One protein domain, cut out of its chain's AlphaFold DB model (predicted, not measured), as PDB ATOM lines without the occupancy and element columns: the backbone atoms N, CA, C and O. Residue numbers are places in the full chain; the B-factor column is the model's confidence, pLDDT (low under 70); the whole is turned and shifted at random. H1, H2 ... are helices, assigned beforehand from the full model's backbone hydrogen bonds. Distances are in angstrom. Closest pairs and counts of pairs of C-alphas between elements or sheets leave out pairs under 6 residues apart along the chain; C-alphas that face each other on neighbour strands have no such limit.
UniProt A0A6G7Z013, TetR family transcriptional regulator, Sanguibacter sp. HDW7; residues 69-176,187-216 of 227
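AT A GLANCE: This is residues 69 to 176 and 187 to 216 of the 227 residues of the protein "TetR family transcriptional regulator" of Sanguibacter sp. HDW7 (UniProt A0A6G7Z013). What is the picture? H5, H6 and H1 make a three-helix core, and H2, H3 and H4 arch out from it as an open frame. What is it made of? The printed part has 138 residues with six named helices, H1 to H6 in order, all helix, compact: radius of gyration of the C-alphas 16.2 A, spans 46 by 38 by 26 A.

IN THESE COORDINATES: Where is the longest helix? H5, residues 144 to 168, runs 36.1 A from C-alpha 144 at (190.704, 168.839, 204.649). Where are the others? H6 is residues 194 to 213, 28.8 A, ending at C-alpha 213 (200.085, 162.541, 186.952); H1 is 82 to 98, H2 101 to 114, H3 116 to 130, H4 133 to 142.

HOW THE PARTS SIT: What touches what? H6 touches H5, closest C-alphas Ser 161 and Leu 203, 5.7 A, and H1, Leu 97 and Arg 197, 6.7 A. H3 touches H2 only at the corner, Ala 112 and Glu 119, 4.6 A; H4 touches H5, Val 139 and Thr 147, 5.8 A. Are O i to N i+4 pairs within hydrogen-bond range? Every pair is in H1, H2, H4, H5 and H6; in H3, 10 of 11.

THE WHOLE: Is anything missing? Residues 177 to 186 are not printed; C-alphas 176 and 187 are 8.5 A apart. Where is pLDDT under 70? At residues 69 to 73, 75, 169 to 176 and 187 to 191.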
ATOM      1  N   GLY A  69     208.930 154.990 212.423       64.19
ATOM      2  CA  GLY A  69     209.619 156.229 212.782       64.19
ATOM      3  C   GLY A  69     208.739 157.311 213.432       64.19
ATOM      4  O   GLY A  69     207.508 157.229 213.447       64.19
ATOM      5  N   PRO A  70     209.359 158.351 214.024       53.44
ATOM      6  CA  PRO A  70     208.633 159.468 214.603       53.44
ATOM      7  C   PRO A  70     207.992 160.290 213.487       53.44
ATOM      8  O   PRO A  70     208.648 161.063 212.800       53.44
ATOM      9  N   GLN A  71     206.679 160.156 213.348       60.09
ATOM     10  CA  GLN A  71     205.913 160.848 212.313       60.09
ATOM     11  C   GLN A  71     205.702 162.338 212.596       60.09
ATOM     12  O   GLN A  71     204.945 162.977 211.878       60.09
ATOM     13  N   VAL A  72     206.271 162.891 213.674       61.88
ATOM     14  CA  VAL A  72     205.932 164.243 214.136       61.88
ATOM     15  C   VAL A  72     206.466 165.277 213.151       61.88
ATOM     16  O   VAL A  72     207.638 165.643 213.190       61.88
ATOM     17  N   LEU A  73     205.575 165.750 212.286       65.25
ATOM     18  CA  LEU A  73     205.786 166.933 211.479       65.25
ATOM     19  C   LEU A  73     205.624 168.144 212.393       65.25
ATOM     20  O   LEU A  73     204.676 168.242 213.171       65.25
ATOM     21  N   ASP A  74     206.543 169.087 212.278       72.81
ATOM     22  CA  ASP A  74     206.356 170.437 212.789       72.81
ATOM     23  C   ASP A  74     206.201 171.419 211.622       72.81
ATOM     24  O   ASP A  74     206.366 171.070 210.454       72.81
ATOM     25  N   SER A  75     205.890 172.681 211.913       66.31
ATOM     26  CA  SER A  75     205.687 173.691 210.868       66.31
ATOM     27  C   SER A  75     206.921 173.948 209.989       66.31
ATOM     28  O   SER A  75     206.779 174.528 208.912       66.31
ATOM     29  N   ARG A  76     208.120 173.536 210.426       72.56
ATOM     30  CA  ARG A  76     209.386 173.718 209.701       72.56
ATOM     31  C   ARG A  76     209.705 172.534 208.790       72.56
ATOM     32  O   ARG A  76     210.319 172.744 207.748       72.56
ATOM     33  N   THR A  77     209.315 171.334 209.205       77.94
ATOM     34  CA  THR A  77     209.569 170.051 208.533       77.94
ATOM     35  C   THR A  77     208.386 169.577 207.694       77.94
ATOM     36  O   THR A  77     208.571 168.760 206.797       77.94
ATOM     37  N   ALA A  78     207.184 170.106 207.942       79.62
ATOM     38  CA  ALA A  78     206.004 169.794 207.154       79.62
ATOM     39  C   ALA A  78     206.213 170.169 205.670       79.62
ATOM     40  O   ALA A  78     206.688 171.277 205.384       79.62
ATOM     41  N   PRO A  79     205.809 169.290 204.733       85.06
ATOM     42  CA  PRO A  79     205.827 169.567 203.299       85.06
ATOM     43  C   PRO A  79     205.194 170.916 202.964       85.06
ATOM     44  O   PRO A  79     204.146 171.262 203.513       85.06
ATOM     45  N   ARG A  80     205.815 171.701 202.075       88.69
ATOM     46  CA  ARG A  80     205.293 173.029 201.710       88.69
ATOM     47  C   ARG A  80     204.326 172.948 200.545       88.69
ATOM     48  O   ARG A  80     203.387 173.743 200.492       88.69
ATOM     49  N   THR A  81     204.546 171.992 199.652       92.31
ATOM     50  CA  THR A  81     203.698 171.697 198.498       92.31
ATOM     51  C   THR A  81     203.196 170.253 198.533       92.31
ATOM     52  O   THR A  81     203.693 169.423 199.296       92.31
ATOM     53  N   MET A  82     202.207 169.937 197.691       89.69
ATOM     54  CA  MET A  82     201.782 168.547 197.502       89.69
ATOM     55  C   MET A  82     202.857 167.686 196.836       89.69
ATOM     56  O   MET A  82     202.926 166.500 197.140       89.69
ATOM     57  N   SER A  83     203.702 168.271 195.979       90.94
ATOM     58  CA  SER A  83     204.850 167.560 195.403       90.94
ATOM     59  C   SER A  83     205.820 167.157 196.506       90.94
ATOM     60  O   SER A  83     206.165 165.991 196.603       90.94
ATOM     61  N   ASP A  84     206.144 168.080 197.419       91.69
ATOM     62  CA  ASP A  84     207.026 167.788 198.554       91.69
ATOM     63  C   ASP A  84     206.459 166.652 199.423       91.69
ATOM     64  O   ASP A  84     207.209 165.836 199.950       91.69
ATOM     65  N   LEU A  85     205.131 166.607 199.604       91.06
ATOM     66  CA  LEU A  85     204.470 165.561 200.385       91.06
ATOM     67  C   LEU A  85     204.528 164.211 199.664       91.06
ATOM     68  O   LEU A  85     204.767 163.197 200.320       91.06
ATOM     69  N   LEU A  86     204.332 164.201 198.343       91.94
ATOM     70  CA  LEU A  86     204.487 163.010 197.508       91.94
ATOM     71  C   LEU A  86     205.921 162.491 197.560       91.94
ATOM     72  O   LEU A  86     206.117 161.328 197.889       91.94
ATOM     73  N   ASP A  87     206.908 163.357 197.341       90.81
ATOM     74  CA  ASP A  87     208.327 162.996 197.340       90.81
ATOM     75  C   ASP A  87     208.777 162.487 198.719       90.81
ATOM     76  O   ASP A  87     209.468 161.475 198.824       90.81
ATOM     77  N   ALA A  88     208.329 163.136 199.801       89.44
ATOM     78  CA  ALA A  88     208.600 162.680 201.163       89.44
ATOM     79  C   ALA A  88     207.940 161.326 201.461       89.44
ATOM     80  O   ALA A  88     208.536 160.482 202.131       89.44
ATOM     81  N   SER A  89     206.719 161.110 200.968       90.00
ATOM     82  CA  SER A  89     206.010 159.844 201.156       90.00
ATOM     83  C   SER A  89     206.643 158.727 200.328       90.00
ATOM     84  O   SER A  89     206.791 157.623 200.839       90.00
ATOM     85  N   GLU A  90     207.082 159.002 199.099       91.06
ATOM     86  CA  GLU A  90     207.776 158.027 198.256       91.06
ATOM     87  C   GLU A  90     209.107 157.616 198.876       91.06
ATOM     88  O   GLU A  90     209.355 156.425 199.043       91.06
ATOM     89  N   ALA A  91     209.921 158.581 199.310       88.62
ATOM     90  CA  ALA A  91     211.183 158.298 199.989       88.62
ATOM     91  C   ALA A  91     210.972 157.477 201.271       88.62
ATOM     92  O   ALA A  91     211.727 156.545 201.555       88.62
ATOM     93  N   PHE A  92     209.921 157.794 202.033       86.81
ATOM     94  CA  PHE A  92     209.561 157.042 203.227       86.81
ATOM     95  C   PHE A  92     209.188 155.588 202.897       86.81
ATOM     96  O   PHE A  92     209.753 154.667 203.488       86.81
ATOM     97  N   ILE A  93     208.295 155.361 201.929       87.81
ATOM     98  CA  ILE A  93     207.883 154.007 201.537       87.81
ATOM     99  C   ILE A  93     209.042 153.230 200.895       87.81
ATOM    100  O   ILE A  93     209.218 152.055 201.203       87.81
ATOM    101  N   ALA A  94     209.881 153.865 200.076       86.19
ATOM    102  CA  ALA A  94     211.076 153.234 199.516       86.19
ATOM    103  C   ALA A  94     212.029 152.760 200.626       86.19
ATOM    104  O   ALA A  94     212.454 151.605 200.622       86.19
ATOM    105  N   SER A  95     212.272 153.596 201.644       85.00
ATOM    106  CA  SER A  95     213.093 153.207 202.799       85.00
ATOM    107  C   SER A  95     212.500 152.029 203.581       85.00
ATOM    108  O   SER A  95     213.233 151.164 204.062       85.00
ATOM    109  N   LEU A  96     211.167 151.952 203.665       81.81
ATOM    110  CA  LEU A  96     210.461 150.837 204.291       81.81
ATOM    111  C   LEU A  96     210.663 149.537 203.501       81.81
ATOM    112  O   LEU A  96     210.913 148.489 204.096       81.81
ATOM    113  N   LEU A  97     210.593 149.610 202.172       82.38
ATOM    114  CA  LEU A  97     210.814 148.465 201.288       82.38
ATOM    115  C   LEU A  97     212.269 147.986 201.270       82.38
ATOM    116  O   LEU A  97     212.513 146.824 200.962       82.38
ATOM    117  N   GLU A  98     213.244 148.835 201.586       80.75
ATOM    118  CA  GLU A  98     214.663 148.456 201.670       80.75
ATOM    119  C   GLU A  98     215.055 147.915 203.052       80.75
ATOM    120  O   GLU A  98     215.992 147.128 203.171       80.75
ATOM    121  N   GLY A  99     214.323 148.305 204.096       78.31
ATOM    122  CA  GLY A  99     214.623 147.942 205.475       78.31
ATOM    123  C   GLY A  99     214.027 146.606 205.948       78.31
ATOM    124  O   GLY A  99     213.236 145.968 205.246       78.31
ATOM    125  N   PRO A 100     214.352 146.202 207.191       76.94
ATOM    126  CA  PRO A 100     213.725 145.057 207.863       76.94
ATOM    127  C   PRO A 100     212.262 145.327 208.250       76.94
ATOM    128  O   PRO A 100     211.527 144.419 208.616       76.94
ATOM    129  N   ALA A 101     211.810 146.581 208.168       78.88
ATOM    130  CA  ALA A 101     210.461 146.953 208.567       78.88
ATOM    131  C   ALA A 101     209.376 146.342 207.658       78.88
ATOM    132  O   ALA A 101     208.240 146.194 208.099       78.88
ATOM    133  N   LEU A 102     209.704 145.912 206.433       78.62
ATOM    134  CA  LEU A 102     208.772 145.130 205.615       78.62
ATOM    135  C   LEU A 102     208.510 143.732 206.210       78.62
ATOM    136  O   LEU A 102     207.374 143.257 206.191       78.62
ATOM    137  N   ASP A 103     209.525 143.113 206.818       81.25
ATOM    138  CA  ASP A 103     209.371 141.847 207.543       81.25
ATOM    139  C   ASP A 103     208.539 142.053 208.819       81.25
ATOM    140  O   ASP A 103     207.692 141.223 209.158       81.25
ATOM    141  N   ASP A 104     208.684 143.210 209.477       86.81
ATOM    142  CA  ASP A 104     207.817 143.601 210.594       86.81
ATOM    143  C   ASP A 104     206.352 143.778 210.156       86.81
ATOM    144  O   ASP A 104     205.455 143.351 210.883       86.81
ATOM    145  N   VAL A 105     206.087 144.374 208.980       83.56
ATOM    146  CA  VAL A 105     204.727 144.475 208.399       83.56
ATOM    147  C   VAL A 105     204.134 143.087 208.206       83.56
ATOM    148  O   VAL A 105     202.994 142.849 208.608       83.56
ATOM    149  N   ARG A 106     204.909 142.163 207.632       82.56
ATOM    150  CA  ARG A 106     204.485 140.778 207.427       82.56
ATOM    151  C   ARG A 106     204.159 140.087 208.752       82.56
ATOM    152  O   ARG A 106     203.067 139.540 208.901       82.56
ATOM    153  N   ALA A 107     205.078 140.137 209.715       86.38
ATOM    154  CA  ALA A 107     204.889 139.526 211.027       86.38
ATOM    155  C   ALA A 107     203.658 140.100 211.742       86.38
ATOM    156  O   ALA A 107     202.831 139.361 212.276       86.38
ATOM    157  N   PHE A 108     203.490 141.422 211.703       89.94
ATOM    158  CA  PHE A 108     202.337 142.083 212.296       89.94
ATOM    159  C   PHE A 108     201.021 141.694 211.616       89.94
ATOM    160  O   PHE A 108     200.032 141.448 212.305       89.94
ATOM    161  N   ALA A 109     200.998 141.592 210.284       85.19
ATOM    162  CA  ALA A 109     199.822 141.142 209.547       85.19
ATOM    163  C   ALA A 109     199.420 139.708 209.930       85.19
ATOM    164  O   ALA A 109     198.229 139.436 210.091       85.19
ATOM    165  N   ALA A 110     200.392 138.812 210.145       85.06
ATOM    166  CA  ALA A 110     200.131 137.459 210.639       85.06
ATOM    167  C   ALA A 110     199.506 137.470 212.046       85.06
ATOM    168  O   ALA A 110     198.449 136.874 212.252       85.06
ATOM    169  N   ILE A 111     200.081 138.242 212.976       90.25
ATOM    170  CA  ILE A 111     199.548 138.400 214.340       90.25
ATOM    171  C   ILE A 111     198.121 138.979 214.314       90.25
ATOM    172  O   ILE A 111     197.231 138.487 215.003       90.25
ATOM    173  N   ALA A 112     197.876 140.029 213.527       89.50
ATOM    174  CA  ALA A 112     196.563 140.669 213.449       89.50
ATOM    175  C   ALA A 112     195.492 139.737 212.859       89.50
ATOM    176  O   ALA A 112     194.358 139.734 213.335       89.50
ATOM    177  N   ARG A 113     195.861 138.918 211.866       84.69
ATOM    178  CA  ARG A 113     194.987 137.905 211.254       84.69
ATOM    179  C   ARG A 113     194.564 136.831 212.259       84.69
ATOM    180  O   ARG A 113     193.413 136.405 212.240       84.69
ATOM    181  N   GLU A 114     195.473 136.403 213.130       88.31
ATOM    182  CA  GLU A 114     195.216 135.357 214.131       88.31
ATOM    183  C   GLU A 114     194.499 135.891 215.380       88.31
ATOM    184  O   GLU A 114     193.741 135.165 216.026       88.31
ATOM    185  N   HIS A 115     194.663 137.180 215.692       92.62
ATOM    186  CA  HIS A 115     194.139 137.790 216.912       92.62
ATOM    187  C   HIS A 115     193.286 139.040 216.612       92.62
ATOM    188  O   HIS A 115     193.817 140.154 216.560       92.62
ATOM    189  N   PRO A 116     191.940 138.921 216.547       91.00
ATOM    190  CA  PRO A 116     191.031 140.037 216.229       91.00
ATOM    191  C   PRO A 116     191.151 141.258 217.151       91.00
ATOM    192  O   PRO A 116     190.828 142.385 216.768       91.00
ATOM    193  N   VAL A 117     191.622 141.057 218.387       94.06
ATOM    194  CA  VAL A 117     191.899 142.149 219.333       94.06
ATOM    195  C   VAL A 117     193.057 143.036 218.863       94.06
ATOM    196  O   VAL A 117     193.004 144.251 219.049       94.06
ATOM    197  N   VAL A 118     194.077 142.453 218.226       94.12
ATOM    198  CA  VAL A 118     195.219 143.186 217.666       94.12
ATOM    199  C   VAL A 118     194.783 143.938 216.416       94.12
ATOM    200  O   VAL A 118     195.049 145.132 216.317       94.12
ATOM    201  N   GLU A 119     194.035 143.291 215.520       88.19
ATOM    202  CA  GLU A 119     193.441 143.930 214.337       88.19
ATOM    203  C   GLU A 119     192.575 145.143 214.726       88.19
ATOM    204  O   GLU A 119     192.767 146.253 214.225       88.19
ATOM    205  N   SER A 120     191.663 144.967 215.686       91.31
ATOM    206  CA  SER A 120     190.778 146.038 216.168       91.31
ATOM    207  C   SER A 120     191.563 147.197 216.787       91.31
ATOM    208  O   SER A 120     191.234 148.368 216.574       91.31
ATOM    209  N   MET A 121     192.626 146.889 217.535       93.88
ATOM    210  CA  MET A 121     193.509 147.897 218.116       93.88
ATOM    211  C   MET A 121     194.302 148.642 217.032       93.88
ATOM    212  O   MET A 121     194.387 149.868 217.080       93.88
ATOM    213  N   ALA A 122     194.810 147.937 216.019       88.50
ATOM    214  CA  ALA A 122     195.507 148.523 214.876       88.50
ATOM    215  C   ALA A 122     194.610 149.503 214.113       88.50
ATOM    216  O   ALA A 122     194.995 150.652 213.887       88.50
ATOM    217  N   HIS A 123     193.376 149.093 213.802       84.94
ATOM    218  CA  HIS A 123     192.372 149.973 213.205       84.94
ATOM    219  C   HIS A 123     192.087 151.196 214.074       84.94
ATOM    220  O   HIS A 123     192.063 152.315 213.564       84.94
ATOM    221  N   SER A 124     191.927 151.004 215.385       89.38
ATOM    222  CA  SER A 124     191.685 152.106 216.321       89.38
ATOM    223  C   SER A 124     192.848 153.104 216.330       89.38
ATOM    224  O   SER A 124     192.630 154.318 216.304       89.38
ATOM    225  N   ARG A 125     194.096 152.619 216.305       87.88
ATOM    226  CA  ARG A 125     195.293 153.468 216.239       87.88
ATOM    227  C   ARG A 125     195.415 154.205 214.908       87.88
ATOM    228  O   ARG A 125     195.689 155.403 214.911       87.88
ATOM    229  N   LEU A 126     195.136 153.540 213.788       81.81
ATOM    230  CA  LEU A 126     195.125 154.175 212.469       81.81
ATOM    231  C   LEU A 126     194.012 155.230 212.350       81.81
ATOM    232  O   LEU A 126     194.202 156.283 211.740       81.81
ATOM    233  N   GLN A 127     192.856 154.996 212.974       82.69
ATOM    234  CA  GLN A 127     191.790 155.991 213.046       82.69
ATOM    235  C   GLN A 127     192.201 157.190 213.908       82.69
ATOM    236  O   GLN A 127     192.001 158.330 213.494       82.69
ATOM    237  N   ALA A 128     192.826 156.954 215.065       84.19
ATOM    238  CA  ALA A 128     193.351 158.020 215.915       84.19
ATOM    239  C   ALA A 128     194.437 158.847 215.203       84.19
ATOM    240  O   ALA A 128     194.507 160.061 215.388       84.19
ATOM    241  N   PHE A 129     195.233 158.219 214.333       81.00
ATOM    242  CA  PHE A 129     196.244 158.901 213.529       81.00
ATOM    243  C   PHE A 129     195.656 160.003 212.629       81.00
ATOM    244  O   PHE A 129     196.277 161.058 212.476       81.00
ATOM    245  N   ARG A 130     194.428 159.829 212.114       75.69
ATOM    246  CA  ARG A 130     193.723 160.867 211.334       75.69
ATOM    247  C   ARG A 130     193.460 162.150 212.132       75.69
ATOM    248  O   ARG A 130     193.385 163.216 211.538       75.69
ATOM    249  N   GLY A 131     193.347 162.057 213.457       79.00
ATOM    250  CA  GLY A 131     193.193 163.204 214.360       79.00
ATOM    251  C   GLY A 131     194.512 163.740 214.926       79.00
ATOM    252  O   GLY A 131     194.493 164.554 215.848       79.00
ATOM    253  N   SER A 132     195.662 163.260 214.441       83.88
ATOM    254  CA  SER A 132     196.971 163.664 214.959       83.88
ATOM    255  C   SER A 132     197.355 165.086 214.541       83.88
ATOM    256  O   SER A 132     196.887 165.612 213.531       83.88
ATOM    257  N   ALA A 133     198.280 165.695 215.291       82.38
ATOM    258  CA  ALA A 133     198.821 167.019 214.973       82.38
ATOM    259  C   ALA A 133     199.456 167.085 213.571       82.38
ATOM    260  O   ALA A 133     199.390 168.123 212.921       82.38
ATOM    261  N   ASN A 134     200.009 165.974 213.077       82.62
ATOM    262  CA  ASN A 134     200.585 165.896 211.733       82.62
ATOM    263  C   ASN A 134     199.514 166.077 210.667       82.62
ATOM    264  O   ASN A 134     199.670 166.887 209.758       82.62
ATOM    265  N   ILE A 135     198.409 165.341 210.802       86.44
ATOM    266  CA  ILE A 135     197.294 165.454 209.866       86.44
ATOM    267  C   ILE A 135     196.643 166.825 210.003       86.44
ATOM    268  O   ILE A 135     196.356 167.440 208.984       86.44
ATOM    269  N   ALA A 136     196.508 167.360 211.218       87.56
ATOM    270  CA  ALA A 136     196.015 168.719 211.425       87.56
ATOM    271  C   ALA A 136     196.868 169.772 210.688       87.56
ATOM    272  O   ALA A 136     196.307 170.643 210.032       87.56
ATOM    273  N   LEU A 137     198.202 169.655 210.715       87.62
ATOM    274  CA  LEU A 137     199.105 170.544 209.969       87.62
ATOM    275  C   LEU A 137     198.943 170.411 208.447       87.62
ATOM    276  O   LEU A 137     198.971 171.414 207.733       87.62
ATOM    277  N   LEU A 138     198.771 169.189 207.935       89.69
ATOM    278  CA  LEU A 138     198.510 168.963 206.509       89.69
ATOM    279  C   LEU A 138     197.142 169.525 206.098       89.69
ATOM    280  O   LEU A 138     197.038 170.176 205.061       89.69
ATOM    281  N   VAL A 139     196.118 169.344 206.937       91.88
ATOM    282  CA  VAL A 139     194.768 169.886 206.736       91.88
ATOM    283  C   VAL A 139     194.783 171.413 206.745       91.88
ATOM    284  O   VAL A 139     194.199 172.018 205.850       91.88
ATOM    285  N   GLU A 140     195.481 172.040 207.694       91.38
ATOM    286  CA  GLU A 140     195.649 173.497 207.755       91.38
ATOM    287  C   GLU A 140     196.312 174.036 206.479       91.38
ATOM    288  O   GLU A 140     195.913 175.073 205.951       91.38
ATOM    289  N   ARG A 141     197.300 173.309 205.947       91.56
ATOM    290  CA  ARG A 141     198.094 173.746 204.795       91.56
ATOM    291  C   ARG A 141     197.436 173.482 203.442       91.56
ATOM    292  O   ARG A 141     197.530 174.317 202.544       91.56
ATOM    293  N   PHE A 142     196.832 172.311 203.262       93.19
ATOM    294  CA  PHE A 142     196.367 171.818 201.961       93.19
ATOM    295  C   PHE A 142     194.843 171.705 201.858       93.19
ATOM    296  O   PHE A 142     194.324 171.463 200.765       93.19
ATOM    297  N   GLY A 143     194.131 171.903 202.969       94.19
ATOM    298  CA  GLY A 143     192.692 171.710 203.085       94.19
ATOM    299  C   GLY A 143     192.318 170.270 203.438       94.19
ATOM    300  O   GLY A 143     193.001 169.307 203.073       94.19
ATOM    301  N   GLU A 144     191.190 170.122 204.134       92.69
ATOM    302  CA  GLU A 144     190.704 168.839 204.649       92.69
ATOM    303  C   GLU A 144     190.451 167.826 203.532       92.69
ATOM    304  O   GLU A 144     191.061 166.758 203.510       92.69
ATOM    305  N   THR A 145     189.618 168.179 202.549       94.00
ATOM    306  CA  THR A 145     189.238 167.268 201.461       94.00
ATOM    307  C   THR A 145     190.455 166.753 200.701       94.00
ATOM    308  O   THR A 145     190.576 165.554 200.469       94.00
ATOM    309  N   ARG A 146     191.393 167.640 200.344       92.88
ATOM    310  CA  ARG A 146     192.594 167.266 199.587       92.88
ATOM    311  C   ARG A 146     193.499 166.340 200.394       92.88
ATOM    312  O   ARG A 146     193.955 165.337 199.857       92.88
ATOM    313  N   THR A 147     193.714 166.646 201.672       91.69
ATOM    314  CA  THR A 147     194.531 165.817 202.569       91.69
ATOM    315  C   THR A 147     193.924 164.426 202.731       91.69
ATOM    316  O   THR A 147     194.619 163.422 202.598       91.69
ATOM    317  N   MET A 148     192.611 164.343 202.951       89.62
ATOM    318  CA  MET A 148     191.927 163.064 203.141       89.62
ATOM    319  C   MET A 148     191.887 162.220 201.864       89.62
ATOM    320  O   MET A 148     192.071 161.002 201.942       89.62
ATOM    321  N   LEU A 149     191.691 162.845 200.698       91.81
ATOM    322  CA  LEU A 149     191.781 162.166 199.403       91.81
ATOM    323  C   LEU A 149     193.196 161.645 199.151       91.81
ATOM    324  O   LEU A 149     193.344 160.484 198.790       91.81
ATOM    325  N   TYR A 150     194.221 162.462 199.410       91.38
ATOM    326  CA  TYR A 150     195.620 162.059 199.278       91.38
ATOM    327  C   TYR A 150     195.949 160.836 200.140       91.38
ATOM    328  O   TYR A 150     196.421 159.830 199.621       91.38
ATOM    329  N   LEU A 151     195.640 160.886 201.440       89.06
ATOM    330  CA  LEU A 151     195.909 159.773 202.354       89.06
ATOM    331  C   LEU A 151     195.168 158.499 201.934       89.06
ATOM    332  O   LEU A 151     195.728 157.409 202.000       89.06
ATOM    333  N   SER A 152     193.913 158.633 201.499       87.38
ATOM    334  CA  SER A 152     193.110 157.486 201.067       87.38
ATOM    335  C   SER A 152     193.637 156.886 199.761       87.38
ATOM    336  O   SER A 152     193.706 155.666 199.647       87.38
ATOM    337  N   ALA A 153     194.049 157.724 198.806       91.75
ATOM    338  CA  ALA A 153     194.646 157.286 197.548       91.75
ATOM    339  C   ALA A 153     196.005 156.612 197.769       91.75
ATOM    340  O   ALA A 153     196.234 155.536 197.227       91.75
ATOM    341  N   LEU A 154     196.866 157.191 198.615       89.88
ATOM    342  CA  LEU A 154     198.158 156.607 198.976       89.88
ATOM    343  C   LEU A 154     197.976 155.220 199.599       89.88
ATOM    344  O   LEU A 154     198.540 154.248 199.109       89.88
ATOM    345  N   VAL A 155     197.143 155.099 200.638       85.12
ATOM    346  CA  VAL A 155     196.875 153.802 201.282       85.12
ATOM    347  C   VAL A 155     196.276 152.805 200.288       85.12
ATOM    348  O   VAL A 155     196.705 151.655 200.252       85.12
ATOM    349  N   GLY A 156     195.315 153.238 199.468       83.62
ATOM    350  CA  GLY A 156     194.668 152.386 198.472       83.62
ATOM    351  C   GLY A 156     195.632 151.861 197.408       83.62
ATOM    352  O   GLY A 156     195.603 150.673 197.104       83.62
ATOM    353  N   LEU A 157     196.516 152.709 196.881       88.94
ATOM    354  CA  LEU A 157     197.507 152.312 195.878       88.94
ATOM    355  C   LEU A 157     198.589 151.400 196.455       88.94
ATOM    356  O   LEU A 157     198.973 150.433 195.802       88.94
ATOM    357  N   LEU A 158     199.047 151.651 197.684       85.19
ATOM    358  CA  LEU A 158     200.002 150.765 198.354       85.19
ATOM    359  C   LEU A 158     199.383 149.390 198.643       85.19
ATOM    360  O   LEU A 158     200.006 148.363 198.379       85.19
ATOM    361  N   ALA A 159     198.135 149.358 199.124       78.81
ATOM    362  CA  ALA A 159     197.401 148.111 199.324       78.81
ATOM    363  C   ALA A 159     197.155 147.371 197.997       78.81
ATOM    364  O   ALA A 159     197.333 146.157 197.932       78.81
ATOM    365  N   GLY A 160     196.800 148.097 196.932       80.88
ATOM    366  CA  GLY A 160     196.636 147.542 195.589       80.88
ATOM    367  C   GLY A 160     197.937 146.966 195.027       80.88
ATOM    368  O   GLY A 160     197.925 145.868 194.485       80.88
ATOM    369  N   SER A 161     199.063 147.653 195.233       83.75
ATOM    370  CA  SER A 161     200.395 147.178 194.828       83.75
ATOM    371  C   SER A 161     200.741 145.853 195.506       83.75
ATOM    372  O   SER A 161     201.174 144.914 194.847       83.75
ATOM    373  N   LEU A 162     200.483 145.747 196.814       77.31
ATOM    374  CA  LEU A 162     200.649 144.488 197.538       77.31
ATOM    375  C   LEU A 162     199.714 143.400 196.995       77.31
ATOM    376  O   LEU A 162     200.134 142.259 196.835       77.31
ATOM    377  N   HIS A 163     198.462 143.740 196.683       71.50
ATOM    378  CA  HIS A 163     197.491 142.783 196.159       71.50
ATOM    379  C   HIS A 163     197.889 142.215 194.791       71.50
ATOM    380  O   HIS A 163     197.829 141.003 194.620       71.50
ATOM    381  N   VAL A 164     198.353 143.057 193.859       78.44
ATOM    382  CA  VAL A 164     198.869 142.626 192.545       78.44
ATOM    383  C   VAL A 164     199.994 141.609 192.715       78.44
ATOM    384  O   VAL A 164     200.006 140.575 192.061       78.44
ATOM    385  N   VAL A 165     200.904 141.869 193.649       78.94
ATOM    386  CA  VAL A 165     202.031 140.979 193.929       78.94
ATOM    387  C   VAL A 165     201.588 139.641 194.525       78.94
ATOM    388  O   VAL A 165     202.105 138.594 194.146       78.94
ATOM    389  N   LEU A 166     200.629 139.656 195.453       70.62
ATOM    390  CA  LEU A 166     200.085 138.427 196.036       70.62
ATOM    391  C   LEU A 166     199.318 137.593 194.996       70.62
ATOM    392  O   LEU A 166     199.426 136.367 195.001       70.62
ATOM    393  N   ASP A 167     198.593 138.251 194.091       71.44
ATOM    394  CA  ASP A 167     197.881 137.606 192.983       71.44
ATOM    395  C   ASP A 167     198.858 136.956 191.985       71.44
ATOM    396  O   ASP A 167     198.702 135.782 191.647       71.44
ATOM    397  N   GLU A 168     199.934 137.661 191.607       71.69
ATOM    398  CA  GLU A 168     201.015 137.146 190.744       71.69
ATOM    399  C   GLU A 168     201.694 135.888 191.327       71.69
ATOM    400  O   GLU A 168     202.116 135.005 190.578       71.69
ATOM    401  N   LEU A 169     201.772 135.771 192.657       63.97
ATOM    402  CA  LEU A 169     202.331 134.603 193.348       63.97
ATOM    403  C   LEU A 169     201.354 133.424 193.487       63.97
ATOM    404  O   LEU A 169     201.707 132.403 194.079       63.97
ATOM    405  N   GLY A 170     200.127 133.545 192.977       60.44
ATOM    406  CA  GLY A 170     199.090 132.531 193.155       60.44
ATOM    407  C   GLY A 170     198.536 132.460 194.583       60.44
ATOM    408  O   GLY A 170     197.746 131.568 194.879       60.44
ATOM    409  N   ALA A 171     198.878 133.413 195.459       57.41
ATOM    410  CA  ALA A 171     198.310 133.565 196.801       57.41
ATOM    411  C   ALA A 171     196.948 134.279 196.727       57.41
ATOM    412  O   ALA A 171     196.696 135.288 197.387       57.41
ATOM    413  N   THR A 172     196.074 133.783 195.853       46.12
ATOM    414  CA  THR A 172     194.786 134.409 195.565       46.12
ATOM    415  C   THR A 172     193.758 134.101 196.656       46.12
ATOM    416  O   THR A 172     193.739 133.024 197.251       46.12
ATOM    417  N   CYS A 173     192.797 135.009 196.835       44.03
ATOM    418  CA  CYS A 173     191.530 134.712 197.512       44.03
ATOM    419  C   CYS A 173     190.686 133.633 196.786       44.03
ATOM    420  O   CYS A 173     189.578 133.352 197.236       44.03
ATOM    421  N   ALA A 174     191.144 133.048 195.668       43.38
ATOM    422  CA  ALA A 174     190.377 132.063 194.904       43.38
ATOM    423  C   ALA A 174     190.399 130.654 195.529       43.38
ATOM    424  O   ALA A 174     189.468 129.888 195.290       43.38
ATOM    425  N   ASP A 175     191.377 130.348 196.390       39.91
ATOM    426  CA  ASP A 175     191.392 129.113 197.196       39.91
ATOM    427  C   ASP A 175     190.667 129.262 198.545       39.91
ATOM    428  O   ASP A 175     190.481 128.284 199.278       39.91
ATOM    429  N   ALA A 176     190.179 130.464 198.873       42.38
ATOM    430  CA  ALA A 176     189.254 130.642 199.982       42.38
ATOM    431  C   ALA A 176     187.884 130.083 199.572       42.38
ATOM    432  O   ALA A 176     187.022 130.799 199.057       42.38
ATOM    433  N   PRO A 187     195.001 136.176 202.420       56.06
ATOM    434  CA  PRO A 187     196.059 135.218 202.129       56.06
ATOM    435  C   PRO A 187     197.295 135.504 202.985       56.06
ATOM    436  O   PRO A 187     197.600 136.657 203.307       56.06
ATOM    437  N   GLU A 188     197.982 134.442 203.399       63.22
ATOM    438  CA  GLU A 188     199.232 134.560 204.139       63.22
ATOM    439  C   GLU A 188     200.257 135.293 203.270       63.22
ATOM    440  O   GLU A 188     200.453 134.946 202.107       63.22
ATOM    441  N   ILE A 189     200.888 136.337 203.814       64.44
ATOM    442  CA  ILE A 189     201.922 137.068 203.082       64.44
ATOM    443  C   ILE A 189     203.132 136.123 202.968       64.44
ATOM    444  O   ILE A 189     203.662 135.716 204.009       64.44
ATOM    445  N   PRO A 190     203.569 135.752 201.753       66.62
ATOM    446  CA  PRO A 190     204.706 134.862 201.558       66.62
ATOM    447  C   PRO A 190     206.012 135.530 202.002       66.62
ATOM    448  O   PRO A 190     206.064 136.742 202.236       66.62
ATOM    449  N   ASP A 191     207.076 134.739 202.138       69.94
ATOM    450  CA  ASP A 191     208.405 135.289 202.407       69.94
ATOM    451  C   ASP A 191     208.809 136.269 201.296       69.94
ATOM    452  O   ASP A 191     208.650 136.008 200.101       69.94
ATOM    453  N   LEU A 192     209.332 137.423 201.709       70.69
ATOM    454  CA  LEU A 192     209.690 138.520 200.820       70.69
ATOM    455  C   LEU A 192     211.048 138.240 200.175       70.69
ATOM    456  O   LEU A 192     212.075 138.760 200.617       70.69
ATOM    457  N   THR A 193     211.056 137.404 199.135       78.25
ATOM    458  CA  THR A 193     212.274 137.157 198.356       78.25
ATOM    459  C   THR A 193     212.819 138.473 197.774       78.25
ATOM    460  O   THR A 193     212.057 139.436 197.603       78.25
ATOM    461  N   PRO A 194     214.127 138.561 197.463       80.38
ATOM    462  CA  PRO A 194     214.697 139.749 196.826       80.38
ATOM    463  C   PRO A 194     213.925 140.179 195.570       80.38
ATOM    464  O   PRO A 194     213.646 141.362 195.393       80.38
ATOM    465  N   GLU A 195     213.484 139.215 194.760       80.62
ATOM    466  CA  GLU A 195     212.701 139.453 193.546       80.62
ATOM    467  C   GLU A 195     211.336 140.074 193.864       80.62
ATOM    468  O   GLU A 195     210.899 141.007 193.188       80.62
ATOM    469  N   LEU A 196     210.673 139.603 194.926       80.00
ATOM    470  CA  LEU A 196     209.387 140.138 195.367       80.00
ATOM    471  C   LEU A 196     209.509 141.575 195.873       80.00
ATOM    472  O   LEU A 196     208.664 142.426 195.588       80.00
ATOM    473  N   ARG A 197     210.587 141.853 196.607       83.00
ATOM    474  CA  ARG A 197     210.914 143.192 197.104       83.00
ATOM    475  C   ARG A 197     211.194 144.151 195.949       83.00
ATOM    476  O   ARG A 197     210.706 145.280 195.965       83.00
ATOM    477  N   ASP A 198     211.920 143.696 194.933       85.94
ATOM    478  CA  ASP A 198     212.181 144.476 193.723       85.94
ATOM    479  C   ASP A 198     210.896 144.750 192.933       85.94
ATOM    480  O   ASP A 198     210.678 145.878 192.480       85.94
ATOM    481  N   ARG A 199     209.998 143.761 192.842       86.69
ATOM    482  CA  ARG A 199     208.685 143.921 192.206       86.69
ATOM    483  C   ARG A 199     207.797 144.920 192.948       86.69
ATOM    484  O   ARG A 199     207.240 145.815 192.315       86.69
ATOM    485  N   LEU A 200     207.707 144.816 194.276       86.56
ATOM    486  CA  LEU A 200     206.984 145.779 195.114       86.56
ATOM    487  C   LEU A 200     207.540 147.195 194.951       86.56
ATOM    488  O   LEU A 200     206.763 148.143 194.873       86.56
ATOM    489  N   ARG A 201     208.866 147.348 194.849       88.06
ATOM    490  CA  ARG A 201     209.498 148.654 194.617       88.06
ATOM    491  C   ARG A 201     209.052 149.266 193.294       88.06
ATOM    492  O   ARG A 201     208.653 150.424 193.281       88.06
ATOM    493  N   ALA A 202     209.069 148.484 192.214       90.31
ATOM    494  CA  ALA A 202     208.617 148.948 190.904       90.31
ATOM    495  C   ALA A 202     207.147 149.407 190.934       90.31
ATOM    496  O   ALA A 202     206.834 150.483 190.431       90.31
ATOM    497  N   LEU A 203     206.268 148.638 191.586       90.56
ATOM    498  CA  LEU A 203     204.850 148.988 191.718       90.56
ATOM    499  C   LEU A 203     204.618 150.214 192.605       90.56
ATOM    500  O   LEU A 203     203.747 151.023 192.307       90.56
ATOM    501  N   VAL A 204     205.404 150.392 193.670       90.38
ATOM    502  CA  VAL A 204     205.342 151.613 194.484       90.38
ATOM    503  C   VAL A 204     205.751 152.831 193.660       90.38
ATOM    504  O   VAL A 204     205.047 153.837 193.704       90.38
ATOM    505  N   THR A 205     206.827 152.750 192.874       91.75
ATOM    506  CA  THR A 205     207.219 153.843 191.968       91.75
ATOM    507  C   THR A 205     206.101 154.170 190.975       91.75
ATOM    508  O   THR A 205     205.750 155.338 190.811       91.75
ATOM    509  N   GLU A 206     205.473 153.157 190.373       91.69
ATOM    510  CA  GLU A 206     204.329 153.341 189.470       91.69
ATOM    511  C   GLU A 206     203.115 153.966 190.183       91.69
ATOM    512  O   GLU A 206     202.492 154.898 189.675       91.69
ATOM    513  N   ALA A 207     202.806 153.531 191.406       92.19
ATOM    514  CA  ALA A 207     201.750 154.118 192.225       92.19
ATOM    515  C   ALA A 207     201.990 155.609 192.515       92.19
ATOM    516  O   ALA A 207     201.052 156.410 192.454       92.19
ATOM    517  N   PHE A 208     203.227 156.006 192.819       92.94
ATOM    518  CA  PHE A 208     203.566 157.413 193.028       92.94
ATOM    519  C   PHE A 208     203.517 158.229 191.733       92.94
ATOM    520  O   PHE A 208     203.097 159.387 191.768       92.94
ATOM    521  N   ASP A 209     203.860 157.635 190.590       92.12
ATOM    522  CA  ASP A 209     203.673 158.260 189.277       92.12
ATOM    523  C   ASP A 209     202.185 158.529 188.984       92.12
ATOM    524  O   ASP A 209     201.794 159.657 188.663       92.12
ATOM    525  N   ILE A 210     201.318 157.545 189.255       92.06
ATOM    526  CA  ILE A 210     199.856 157.688 189.169       92.06
ATOM    527  C   ILE A 210     199.349 158.789 190.110       92.06
ATOM    528  O   ILE A 210     198.472 159.567 189.731       92.06
ATOM    529  N   LEU A 211     199.882 158.902 191.330       91.56
ATOM    530  CA  LEU A 211     199.499 159.984 192.245       91.56
ATOM    531  C   LEU A 211     199.900 161.371 191.726       91.56
ATOM    532  O   LEU A 211     199.182 162.343 191.979       91.56
ATOM    533  N   ARG A 212     201.029 161.481 191.018       92.00
ATOM    534  CA  ARG A 212     201.523 162.748 190.460       92.00
ATOM    535  C   ARG A 212     200.762 163.172 189.214       92.00
ATOM    536  O   ARG A 212     200.445 164.353 189.061       92.00
ATOM    537  N   HIS A 213     200.498 162.228 188.319       90.38
ATOM    538  CA  HIS A 213     200.085 162.541 186.952       90.38
ATOM    539  C   HIS A 213     198.711 161.973 186.576       90.38
ATOM    540  O   HIS A 213     198.136 162.357 185.554       90.38
ATOM    541  N   GLY A 214     198.133 161.132 187.436       87.25
ATOM    542  CA  GLY A 214     196.901 160.402 187.172       87.25
ATOM    543  C   GLY A 214     197.098 159.269 186.163       87.25
ATOM    544  O   GLY A 214     198.122 159.154 185.501       87.25
ATOM    545  N   PHE A 215     196.061 158.454 185.982       86.38
ATOM    546  CA  PHE A 215     196.089 157.274 185.104       86.38
ATOM    547  C   PHE A 215     196.185 157.574 183.596       86.38
ATOM    548  O   PHE A 215     196.270 156.652 182.793       86.38
ATOM    549  N   LEU A 216     196.105 158.844 183.185       84.25
ATOM    550  CA  LEU A 216     196.103 159.239 181.768       84.25
ATOM    551  C   LEU A 216     197.472 159.712 181.266       84.25
ATOM    552  O   LEU A 216     197.613 160.016 180.077       84.25
TER     553      LEU A 216